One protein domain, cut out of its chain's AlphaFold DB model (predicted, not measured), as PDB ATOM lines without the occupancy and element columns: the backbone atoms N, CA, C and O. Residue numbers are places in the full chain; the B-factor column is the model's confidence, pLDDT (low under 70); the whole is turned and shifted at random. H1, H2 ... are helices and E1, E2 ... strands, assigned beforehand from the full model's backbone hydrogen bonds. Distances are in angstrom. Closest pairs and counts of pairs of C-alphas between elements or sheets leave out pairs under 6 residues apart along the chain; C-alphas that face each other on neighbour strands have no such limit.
ATOM      1  N   LYS A   9       3.383  49.892  87.664       84.81
ATOM      2  CA  LYS A   9       4.251  50.754  88.449       84.81
ATOM      3  C   LYS A   9       3.505  51.210  89.691       84.81
ATOM      4  O   LYS A   9       2.378  51.690  89.594       84.81
ATOM      5  N   ALA A  10       4.168  51.118  90.833       87.88
ATOM      6  CA  ALA A  10       3.706  51.777  92.037       87.88
ATOM      7  C   ALA A  10       4.225  53.218  92.118       87.88
ATOM      8  O   ALA A  10       5.381  53.507  91.785       87.88
ATOM      9  N   LEU A  11       3.336  54.110  92.525       86.25
ATOM     10  CA  LEU A  11       3.599  55.461  93.003       86.25
ATOM     11  C   LEU A  11       3.409  55.473  94.529       86.25
ATOM     12  O   LEU A  11       3.145  54.428  95.114       86.25
ATOM     13  N   GLU A  12       3.564  56.632  95.166       85.31
ATOM     14  CA  GLU A  12       3.500  56.764  96.632       85.31
ATOM     15  C   GLU A  12       2.152  56.333  97.234       85.31
ATOM     16  O   GLU A  12       2.114  55.822  98.348       85.31
ATOM     17  N   ASP A  13       1.055  56.515  96.501       87.19
ATOM     18  CA  ASP A  13      -0.318  56.312  96.979       87.19
ATOM     19  C   ASP A  13      -1.177  55.428  96.057       87.19
ATOM     20  O   ASP A  13      -2.313  55.088  96.391       87.19
ATOM     21  N   ILE A  14      -0.657  55.035  94.892       89.19
ATOM     22  CA  ILE A  14      -1.415  54.299  93.876       89.19
ATOM     23  C   ILE A  14      -0.539  53.308  93.111       89.19
ATOM     24  O   ILE A  14       0.631  53.556  92.824       89.19
ATOM     25  N   VAL A  15      -1.132  52.186  92.701       87.88
ATOM     26  CA  VAL A  15      -0.531  51.259  91.735       87.88
ATOM     27  C   VAL A  15      -1.236  51.419  90.394       87.88
ATOM     28  O   VAL A  15      -2.442  51.208  90.286       87.88
ATOM     29  N   ILE A  16      -0.475  51.785  89.365       87.44
ATOM     30  CA  ILE A  16      -0.965  51.920  87.992       87.44
ATOM     31  C   ILE A  16      -0.592  50.658  87.227       87.44
ATOM     32  O   ILE A  16       0.571  50.252  87.215       87.44
ATOM     33  N   ILE A  17      -1.578  50.062  86.566       86.94
ATOM     34  CA  ILE A  17      -1.419  48.867  85.740       86.94
ATOM     35  C   ILE A  17      -1.880  49.235  84.337       86.94
ATOM     36  O   ILE A  17      -2.982  49.753  84.162       86.94
ATOM     37  N   ALA A  18      -1.036  48.980  83.347       79.50
ATOM     38  CA  ALA A  18      -1.385  49.123  81.948       79.50
ATOM     39  C   ALA A  18      -1.618  47.739  81.347       79.50
ATOM     40  O   ALA A  18      -0.746  46.868  81.372       79.50
ATOM     41  N   GLU A  19      -2.807  47.552  80.790       73.38
ATOM     42  CA  GLU A  19      -3.166  46.375  80.016       73.38
ATOM     43  C   GLU A  19      -3.535  46.823  78.601       73.38
ATOM     44  O   GLU A  19      -4.262  47.796  78.416       73.38
ATOM     45  N   ASN A  20      -3.006  46.123  77.601       64.81
ATOM     46  CA  ASN A  20      -3.339  46.346  76.201       64.81
ATOM     47  C   ASN A  20      -3.871  45.035  75.620       64.81
ATOM     48  O   ASN A  20      -3.249  43.991  75.811       64.81
ATOM     49  N   ALA A  21      -4.979  45.094  74.879       55.03
ATOM     50  CA  ALA A  21      -5.496  43.955  74.124       55.03
ATOM     51  C   ALA A  21      -4.453  43.403  73.127       55.03
ATOM     52  O   ALA A  21      -4.363  42.193  72.954       55.03
ATOM     53  N   ALA A  22      -3.588  44.259  72.565       50.88
ATOM     54  CA  ALA A  22      -2.500  43.848  71.670       50.88
ATOM     55  C   ALA A  22      -1.369  43.064  72.371       50.88
ATOM     56  O   ALA A  22      -0.645  42.310  71.723       50.88
ATOM     57  N   ASN A  23      -1.241  43.161  73.704       51.56
ATOM     58  CA  ASN A  23      -0.289  42.334  74.459       51.56
ATOM     59  C   ASN A  23      -0.692  40.848  74.484       51.56
ATOM     60  O   ASN A  23       0.123  40.020  74.891       51.56
ATOM     61  N   GLN A  24      -1.924  40.508  74.082       49.91
ATOM     62  CA  GLN A  24      -2.351  39.121  73.898       49.91
ATOM     63  C   GLN A  24      -1.975  38.548  72.525       49.91
ATOM     64  O   GLN A  24      -1.901  37.328  72.408       49.91
ATOM     65  N   ASP A  25      -1.717  39.396  71.523       46.31
ATOM     66  CA  ASP A  25      -1.707  38.973  70.115       46.31
ATOM     67  C   ASP A  25      -0.333  39.064  69.427       46.31
ATOM     68  O   ASP A  25      -0.062  38.280  68.524       46.31
ATOM     69  N   GLU A  26       0.581  39.955  69.839       45.28
ATOM     70  CA  GLU A  26       1.739  40.253  68.973       45.28
ATOM     71  C   GLU A  26       3.133  39.965  69.527       45.28
ATOM     72  O   GLU A  26       4.079  39.958  68.742       45.28
ATOM     73  N   HIS A  27       3.339  39.772  70.831       51.88
ATOM     74  CA  HIS A  27       4.698  39.641  71.385       51.88
ATOM     75  C   HIS A  27       4.813  38.368  72.229       51.88
ATOM     76  O   HIS A  27       4.710  38.429  73.462       51.88
ATOM     77  N   PRO A  28       5.017  37.193  71.592       55.84
ATOM     78  CA  PRO A  28       5.511  36.024  72.300       55.84
ATOM     79  C   PRO A  28       6.695  36.446  73.160       55.84
ATOM     80  O   PRO A  28       7.549  37.224  72.728       55.84
ATOM     81  N   THR A  29       6.742  35.960  74.396       56.84
ATOM     82  CA  THR A  29       7.945  36.166  75.196       56.84
ATOM     83  C   THR A  29       9.125  35.648  74.366       56.84
ATOM     84  O   THR A  29       8.976  34.647  73.665       56.84
ATOM     85  N   GLY A  30      10.293  36.296  74.401       64.00
ATOM     86  CA  GLY A  30      11.488  35.805  73.689       64.00
ATOM     87  C   GLY A  30      11.976  34.421  74.163       64.00
ATOM     88  O   GLY A  30      13.084  34.010  73.838       64.00
ATOM     89  N   PHE A  31      11.166  33.723  74.963       65.94
ATOM     90  CA  PHE A  31      11.384  32.414  75.534       65.94
ATOM     91  C   PHE A  31      10.547  31.372  74.790       65.94
ATOM     92  O   PHE A  31       9.360  31.561  74.514       65.94
ATOM     93  N   MET A  32      11.175  30.234  74.506       70.62
ATOM     94  CA  MET A  32      10.533  29.068  73.913       70.62
ATOM     95  C   MET A  32      10.523  27.920  74.924       70.62
ATOM     96  O   MET A  32      11.513  27.698  75.618       70.62
ATOM     97  N   CYS A  33       9.420  27.181  74.985       66.50
ATOM     98  CA  CYS A  33       9.290  25.919  75.706       66.50
ATOM     99  C   CYS A  33       8.859  24.849  74.701       66.50
ATOM    100  O   CYS A  33       7.905  25.069  73.956       66.50
ATOM    101  N   ASP A  34       9.590  23.737  74.619       77.06
ATOM    102  CA  ASP A  34       9.332  22.648  73.660       77.06
ATOM    103  C   ASP A  34       9.159  23.108  72.198       77.06
ATOM    104  O   ASP A  34       8.354  22.580  71.435       77.06
ATOM    105  N   GLY A  35       9.922  24.127  71.787       76.31
ATOM    106  CA  GLY A  35       9.863  24.668  70.426       76.31
ATOM    107  C   GLY A  35       8.672  25.597  70.154       76.31
ATOM    108  O   GLY A  35       8.592  26.164  69.067       76.31
ATOM    109  N   ALA A  36       7.787  25.811  71.130       71.94
ATOM    110  CA  ALA A  36       6.718  26.797  71.070       71.94
ATOM    111  C   ALA A  36       7.122  28.067  71.822       71.94
ATOM    112  O   ALA A  36       7.716  28.007  72.898       71.94
ATOM    113  N   LEU A  37       6.786  29.230  71.271       69.75
ATOM    114  CA  LEU A  37       6.956  30.484  71.993       69.75
ATOM    115  C   LEU A  37       5.990  30.526  73.177       69.75
ATOM    116  O   LEU A  37       4.795  30.267  73.029       69.75
ATOM    117  N   LEU A  38       6.512  30.856  74.355       66.81
ATOM    118  CA  LEU A  38       5.686  31.014  75.541       66.81
ATOM    119  C   LEU A  38       4.850  32.287  75.387       66.81
ATOM    120  O   LEU A  38       5.393  33.388  75.222       66.81
ATOM    121  N   SER A  39       3.526  32.139  75.464       65.62
ATOM    122  CA  SER A  39       2.631  33.284  75.593       65.62
ATOM    123  C   SER A  39       2.928  33.992  76.911       65.62
ATOM    124  O   SER A  39       3.224  33.359  77.925       65.62
ATOM    125  N   ARG A  40       2.893  35.324  76.908       65.56
ATOM    126  CA  ARG A  40       3.015  36.105  78.139       65.56
ATOM    127  C   ARG A  40       1.693  35.936  78.893       65.56
ATOM    128  O   ARG A  40       0.685  36.427  78.389       65.56
ATOM    129  N   PRO A  41       1.627  35.273  80.064       58.09
ATOM    130  CA  PRO A  41       0.388  35.256  80.828       58.09
ATOM    131  C   PRO A  41       0.167  36.666  81.388       58.09
ATOM    132  O   PRO A  41       0.756  37.050  82.402       58.09
ATOM    133  N   LEU A  42      -0.638  37.479  80.699       66.69
ATOM    134  CA  LEU A  42      -1.082  38.760  81.232       66.69
ATOM    135  C   LEU A  42      -2.143  38.496  82.293       66.69
ATOM    136  O   LEU A  42      -3.259  38.081  82.007       66.69
ATOM    137  N   SER A  43      -1.765  38.739  83.542       76.19
ATOM    138  CA  SER A  43      -2.695  38.833  84.656       76.19
ATOM    139  C   SER A  43      -2.527  40.222  85.268       76.19
ATOM    140  O   SER A  43      -1.499  40.476  85.907       76.19
ATOM    141  N   PRO A  44      -3.490  41.141  85.073       81.75
ATOM    142  CA  PRO A  44      -3.459  42.470  85.684       81.75
ATOM    143  C   PRO A  44      -3.282  42.392  87.196       81.75
ATOM    144  O   PRO A  44      -2.479  43.123  87.765       81.75
ATOM    145  N   MET A  45      -3.946  41.418  87.827       85.50
ATOM    146  CA  MET A  45      -3.802  41.123  89.250       85.50
ATOM    147  C   MET A  45      -2.353  40.794  89.623       85.50
ATOM    148  O   MET A  45      -1.835  41.297  90.612       85.50
ATOM    149  N   ARG A  46      -1.661  39.983  88.819       85.69
ATOM    150  CA  ARG A  46      -0.261  39.625  89.067       85.69
ATOM    151  C   ARG A  46       0.654  40.848  89.014       85.69
ATOM    152  O   ARG A  46       1.491  41.027  89.893       85.69
ATOM    153  N   HIS A  47       0.477  41.694  87.999       84.06
ATOM    154  CA  HIS A  47       1.245  42.930  87.871       84.06
ATOM    155  C   HIS A  47       0.934  43.909  89.012       84.06
ATOM    156  O   HIS A  47       1.857  44.529  89.532       84.06
ATOM    157  N   ALA A  48      -0.332  43.986  89.443       88.25
ATOM    158  CA  ALA A  48      -0.743  44.746  90.620       88.25
ATOM    159  C   ALA A  48       0.029  44.288  91.859       88.25
ATOM    160  O   ALA A  48       0.728  45.079  92.478       88.25
ATOM    161  N   LEU A  49      -0.038  42.989  92.160       90.38
ATOM    162  CA  LEU A  49       0.607  42.372  93.315       90.38
ATOM    163  C   LEU A  49       2.128  42.576  93.293       90.38
ATOM    164  O   LEU A  49       2.708  43.019  94.279       90.38
ATOM    165  N   ALA A  50       2.777  42.332  92.152       87.81
ATOM    166  CA  ALA A  50       4.208  42.576  91.982       87.81
ATOM    167  C   ALA A  50       4.590  44.037  92.281       87.81
ATOM    168  O   ALA A  50       5.517  44.285  93.051       87.81
ATOM    169  N   ALA A  51       3.852  44.998  91.717       88.88
ATOM    170  CA  ALA A  51       4.099  46.418  91.943       88.88
ATOM    171  C   ALA A  51       3.823  46.829  93.398       88.88
ATOM    172  O   ALA A  51       4.604  47.587  93.967       88.88
ATOM    173  N   THR A  52       2.766  46.303  94.024       90.75
ATOM    174  CA  THR A  52       2.466  46.531  95.445       90.75
ATOM    175  C   THR A  52       3.585  46.007  96.337       90.75
ATOM    176  O   THR A  52       4.027  46.713  97.236       90.75
ATOM    177  N   LEU A  53       4.084  44.796  96.095       89.88
ATOM    178  CA  LEU A  53       5.148  44.215  96.908       89.88
ATOM    179  C   LEU A  53       6.467  44.999  96.768       89.88
ATOM    180  O   LEU A  53       7.144  45.262  97.763       89.88
ATOM    181  N   GLN A  54       6.797  45.425  95.546       87.62
ATOM    182  CA  GLN A  54       7.948  46.292  95.295       87.62
ATOM    183  C   GLN A  54       7.794  47.654  95.987       87.62
ATOM    184  O   GLN A  54       8.776  48.206  96.472       87.62
ATOM    185  N   HIS A  55       6.576  48.189  96.055       89.56
ATOM    186  CA  HIS A  55       6.294  49.447  96.738       89.56
ATOM    187  C   HIS A  55       6.425  49.347  98.255       89.56
ATOM    188  O   HIS A  55       7.077  50.187  98.864       89.56
ATOM    189  N   LEU A  56       5.813  48.321  98.853       89.31
ATOM    190  CA  LEU A  56       5.711  48.199 100.305       89.31
ATOM    191  C   LEU A  56       7.058  47.923 100.972       89.31
ATOM    192  O   LEU A  56       7.311  48.446 102.048       89.31
ATOM    193  N   GLY A  57       7.924  47.110 100.364       85.06
ATOM    194  CA  GLY A  57       9.205  46.771 100.997       85.06
ATOM    195  C   GLY A  57      10.355  46.574 100.032       85.06
ATOM    196  O   GLY A  57      11.304  45.865 100.360       85.06
ATOM    197  N   GLY A  58      10.274  47.157  98.833       87.25
ATOM    198  CA  GLY A  58      11.380  47.136  97.878       87.25
ATOM    199  C   GLY A  58      11.729  45.742  97.360       87.25
ATOM    200  O   GLY A  58      12.837  45.547  96.861       87.25
ATOM    201  N   VAL A  59      10.829  44.759  97.485       88.69
ATOM    202  CA  VAL A  59      11.120  43.384  97.066       88.69
ATOM    203  C   VAL A  59      11.146  43.330  95.546       88.69
ATOM    204  O   VAL A  59      10.138  43.548  94.871       88.69
ATOM    205  N   LEU A  60      12.327  43.050  95.009       85.12
ATOM    206  CA  LEU A  60      12.540  42.947  93.577       85.12
ATOM    207  C   LEU A  60      12.162  41.555  93.064       85.12
ATOM    208  O   LEU A  60      12.254  40.569  93.802       85.12
ATOM    209  N   PRO A  61      11.779  41.449  91.782       85.38
ATOM    210  CA  PRO A  61      11.707  40.167  91.113       85.38
ATOM    211  C   PRO A  61      13.002  39.356  91.282       85.38
ATOM    212  O   PRO A  61      14.085  39.916  91.128       85.38
ATOM    213  N   PRO A  62      12.913  38.040  91.535       84.19
ATOM    214  CA  PRO A  62      14.071  37.208  91.886       84.19
ATOM    215  C   PRO A  62      15.126  37.084  90.776       84.19
ATOM    216  O   PRO A  62      16.274  36.759  91.050       84.19
ATOM    217  N   HIS A  63      14.759  37.369  89.526       85.25
ATOM    218  CA  HIS A  63      15.696  37.420  88.403       85.25
ATOM    219  C   HIS A  63      16.479  38.729  88.306       85.25
ATOM    220  O   HIS A  63      17.381  38.823  87.477       85.25
ATOM    221  N   LEU A  64      16.125  39.748  89.090       86.88
ATOM    222  CA  LEU A  64      16.835  41.018  89.140       86.88
ATOM    223  C   LEU A  64      17.781  41.016  90.337       86.88
ATOM    224  O   LEU A  64      17.364  40.944  91.489       86.88
ATOM    225  N   GLY A  65      19.073  41.136  90.051       85.00
ATOM    226  CA  GLY A  65      20.118  41.359  91.042       85.00
ATOM    227  C   GLY A  65      20.831  42.684  90.800       85.00
ATOM    228  O   GLY A  65      20.795  43.235  89.700       85.00
ATOM    229  N   TYR A  66      21.516  43.193  91.819       87.19
ATOM    230  CA  TYR A  66      22.390  44.356  91.690       87.19
ATOM    231  C   TYR A  66      23.831  43.966  92.013       87.19
ATOM    232  O   TYR A  66      24.101  43.371  93.056       87.19
ATOM    233  N   HIS A  67      24.763  44.306  91.122       89.50
ATOM    234  CA  HIS A  67      26.184  44.031  91.301       89.50
ATOM    235  C   HIS A  67      26.912  45.288  91.812       89.50
ATOM    236  O   HIS A  67      27.302  46.137  90.999       89.50
ATOM    237  N   PRO A  68      27.201  45.407  93.123       90.81
ATOM    238  CA  PRO A  68      27.682  46.658  93.715       90.81
ATOM    239  C   PRO A  68      29.029  47.123  93.155       90.81
ATOM    240  O   PRO A  68      29.219  48.305  92.907       90.81
ATOM    241  N   GLN A  69      29.953  46.202  92.856       94.12
ATOM    242  CA  GLN A  69      31.283  46.576  92.344       94.12
ATOM    243  C   GLN A  69      31.258  47.129  90.911       94.12
ATOM    244  O   GLN A  69      32.182  47.822  90.500       94.12
ATOM    245  N   ARG A  70      30.234  46.772  90.127       93.12
ATOM    246  CA  ARG A  70      30.111  47.157  88.713       93.12
ATOM    247  C   ARG A  70      29.027  48.209  88.500       93.12
ATOM    248  O   ARG A  70      28.921  48.724  87.397       93.12
ATOM    249  N   ASN A  71      28.248  48.520  89.537       92.50
ATOM    250  CA  ASN A  71      27.101  49.419  89.487       92.50
ATOM    251  C   ASN A  71      26.128  49.091  88.335       92.50
ATOM    252  O   ASN A  71      25.653  49.979  87.633       92.50
ATOM    253  N   VAL A  72      25.866  47.798  88.111       92.56
ATOM    254  CA  VAL A  72      24.958  47.312  87.058       92.56
ATOM    255  C   VAL A  72      23.912  46.365  87.627       92.56
ATOM    256  O   VAL A  72      24.179  45.613  88.568       92.56
ATOM    257  N   ILE A  73      22.730  46.387  87.015       87.44
ATOM    258  CA  ILE A  73      21.668  45.411  87.255       87.44
ATOM    259  C   ILE A  73      22.001  44.149  86.460       87.44
ATOM    260  O   ILE A  73      22.288  44.205  85.264       87.44
ATOM    261  N   THR A  74      21.974  43.008  87.134       88.06
ATOM    262  CA  THR A  74      22.177  41.690  86.537       88.06
ATOM    263  C   THR A  74      20.841  40.984  86.402       88.06
ATOM    264  O   THR A  74      20.037  41.010  87.332       88.06
ATOM    265  N   HIS A  75      20.633  40.325  85.266       85.38
ATOM    266  CA  HIS A  75      19.433  39.541  85.002       85.38
ATOM    267  C   HIS A  75      19.794  38.056  85.017       85.38
ATOM    268  O   HIS A  75      20.597  37.621  84.191       85.38
ATOM    269  N   ASP A  76      19.200  37.290  85.926       84.19
ATOM    270  CA  ASP A  76      19.280  35.831  85.944       84.19
ATOM    271  C   ASP A  76      17.874  35.235  85.838       84.19
ATOM    272  O   ASP A  76      17.171  34.990  86.821       84.19
ATOM    273  N   TRP A  77      17.452  35.018  84.595       77.94
ATOM    274  CA  TRP A  77      16.123  34.509  84.268       77.94
ATOM    275  C   TRP A  77      15.881  33.077  84.757       77.94
ATOM    276  O   TRP A  77      14.725  32.658  84.785       77.94
ATOM    277  N   LEU A  78      16.912  32.342  85.198       78.19
ATOM    278  CA  LEU A  78      16.720  31.037  85.831       78.19
ATOM    279  C   LEU A  78      15.872  31.154  87.106       78.19
ATOM    280  O   LEU A  78      15.107  30.248  87.419       78.19
ATOM    281  N   TRP A  79      15.940  32.299  87.789       76.31
ATOM    282  CA  TRP A  79      15.161  32.582  88.994       76.31
ATOM    283  C   TRP A  79      13.786  33.201  88.704       76.31
ATOM    284  O   TRP A  79      13.026  33.448  89.632       76.31
ATOM    285  N   SER A  80      13.405  33.390  87.433       75.62
ATOM    286  CA  SER A  80      12.059  33.837  87.006       75.62
ATOM    287  C   SER A  80      11.011  32.718  86.968       75.62
ATOM    288  O   SER A  80      10.020  32.814  86.233       75.62
ATOM    289  N   VAL A  81      11.229  31.646  87.726       75.00
ATOM    290  CA  VAL A  81      10.377  30.454  87.776       75.00
ATOM    291  C   VAL A  81       9.721  30.315  89.147       75.00
ATOM    292  O   VAL A  81      10.288  30.706  90.161       75.00
ATOM    293  N   GLY A  82       8.519  29.733  89.187       76.69
ATOM    294  CA  GLY A  82       7.791  29.470  90.436       76.69
ATOM    295  C   GLY A  82       6.432  30.163  90.520       76.69
ATOM    296  O   GLY A  82       6.151  31.089  89.769       76.69
ATOM    297  N   ALA A  83       5.571  29.687  91.423       82.50
ATOM    298  CA  ALA A  83       4.164  30.081  91.532       82.50
ATOM    299  C   ALA A  83       3.939  31.373  92.342       82.50
ATOM    300  O   ALA A  83       3.282  31.338  93.379       82.50
ATOM    301  N   HIS A  84       4.476  32.507  91.877       86.56
ATOM    302  CA  HIS A  84       4.348  33.802  92.559       86.56
ATOM    303  C   HIS A  84       4.214  35.005  91.606       86.56
ATOM    304  O   HIS A  84       4.643  34.919  90.455       86.56
ATOM    305  N   PRO A  85       3.730  36.173  92.085       87.25
ATOM    306  CA  PRO A  85       3.466  37.320  91.218       87.25
ATOM    307  C   PRO A  85       4.672  37.893  90.473       87.25
ATOM    308  O   PRO A  85       4.544  38.400  89.364       87.25
ATOM    309  N   LEU A  86       5.856  37.792  91.074       84.69
ATOM    310  CA  LEU A  86       7.107  38.265  90.473       84.69
ATOM    311  C   LEU A  86       7.680  37.329  89.385       84.69
ATOM    312  O   LEU A  86       8.698  37.648  88.774       84.69
ATOM    313  N   SER A  87       7.078  36.155  89.179       80.94
ATOM    314  CA  SER A  87       7.554  35.149  88.231       80.94
ATOM    315  C   SER A  87       7.035  35.486  86.850       80.94
ATOM    316  O   SER A  87       5.841  35.716  86.675       80.94
ATOM    317  N   TRP A  88       7.913  35.488  85.851       73.06
ATOM    318  CA  TRP A  88       7.493  35.734  84.475       73.06
ATOM    319  C   TRP A  88       6.765  34.525  83.876       73.06
ATOM    320  O   TRP A  88       5.806  34.689  83.122       73.06
ATOM    321  N   THR A  89       7.193  33.321  84.260       70.75
ATOM    322  CA  THR A  89       6.819  32.039  83.638       70.75
ATOM    323  C   THR A  89       5.648  31.329  84.325       70.75
ATOM    324  O   THR A  89       5.263  30.236  83.919       70.75
ATOM    325  N   SER A  90       5.052  31.939  85.354       72.00
ATOM    326  CA  SER A  90       3.947  31.355  86.117       72.00
ATOM    327  C   SER A  90       2.724  32.266  86.207       72.00
ATOM    328  O   SER A  90       2.831  33.492  86.214       72.00
ATOM    329  N   SER A  91       1.554  31.640  86.339       72.56
ATOM    330  CA  SER A  91       0.259  32.267  86.616       72.56
ATOM    331  C   SER A  91      -0.060  32.415  88.115       72.56
ATOM    332  O   SER A  91      -1.144  32.882  88.459       72.56
ATOM    333  N   GLY A  92       0.847  32.021  89.016       81.06
ATOM    334  CA  GLY A  92       0.619  32.079  90.461       81.06
ATOM    335  C   GLY A  92       0.486  33.508  91.002       81.06
ATOM    336  O   GLY A  92       1.261  34.397  90.651       81.06
ATOM    337  N   THR A  93      -0.481  33.723  91.894       87.06
ATOM    338  CA  THR A  93      -0.729  35.014  92.563       87.06
ATOM    339  C   THR A  93      -0.313  35.029  94.036       87.06
ATOM    340  O   THR A  93      -0.320  36.083  94.663       87.06
ATOM    341  N   ALA A  94       0.067  33.883  94.602       89.00
ATOM    342  CA  ALA A  94       0.459  33.779  96.003       89.00
ATOM    343  C   ALA A  94       1.916  34.216  96.215       89.00
ATOM    344  O   ALA A  94       2.806  33.856  95.446       89.00
ATOM    345  N   TYR A  95       2.187  34.964  97.283       89.88
ATOM    346  CA  TYR A  95       3.563  35.230  97.698       89.88
ATOM    347  C   TYR A  95       4.162  34.000  98.385       89.88
ATOM    348  O   TYR A  95       3.505  33.338  99.186       89.88
ATOM    349  N   SER A  96       5.425  33.700  98.079       88.62
ATOM    350  CA  SER A  96       6.211  32.739  98.848       88.62
ATOM    351  C   SER A  96       6.622  33.347 100.191       88.62
ATOM    352  O   SER A  96       6.699  34.569 100.324       88.62
TER     353      SER A  96
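What this domain is: This is residues 9 to 96 of the 246 residues of an uncharacterized protein of Monoraphidium neglectum (UniProt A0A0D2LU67). Little regular structure is here: helix H2 runs through a body made mostly of loops, with strand E1 along one side and the unnamed tail, residues 76 to 96, looping on the other. The small antiparallel hairpin E2-E3 lies off to the side of H2, well away from it, and residues 67 to 72, the turn of the hairpin with the residues of E2 and E3 next to it, stick out. The 88 printed residues run E1, H1, H2, E2, E3, class mixed, with 29 in named elements; the whole is only just compact, close to loose, radius of gyration of the C-alphas 14.2 A, spans 36 by 33 by 23 A.

Where its parts are: Find E2, residues 64 to 67, 10.1 A, from C-alpha 64 at (16.835, 41.018, 89.140); E3 is residues 72 to 75, 9.8 A. H2, residues 44 to 57, runs 20.3 A from (-3.459, 42.470, 85.684). E1 is residues 15 to 17, 6.5 A, and H1 residues 21 to 24, 5.8 A.

How they stand to each other: In the hairpin, at 144 degrees, look for N 65 and O 74, 2.9 A, within hydrogen-bond range. E3 is apart from H2. The closest C-alphas of E1 and H2 are Ile 17 and Ala 48, 6.4 A. H1 is apart from E1 and H2. In H2 every O i to N i+4 pair is within hydrogen-bond range; H1 is too short for one.

The domain as a whole: C-alphas 13 and 35 are farthest apart, 42.5 A. The printed part has no cut; H1 to H2 is a long link. Residues 20 to 31, 33 and 37 to 42 have pLDDT under 70.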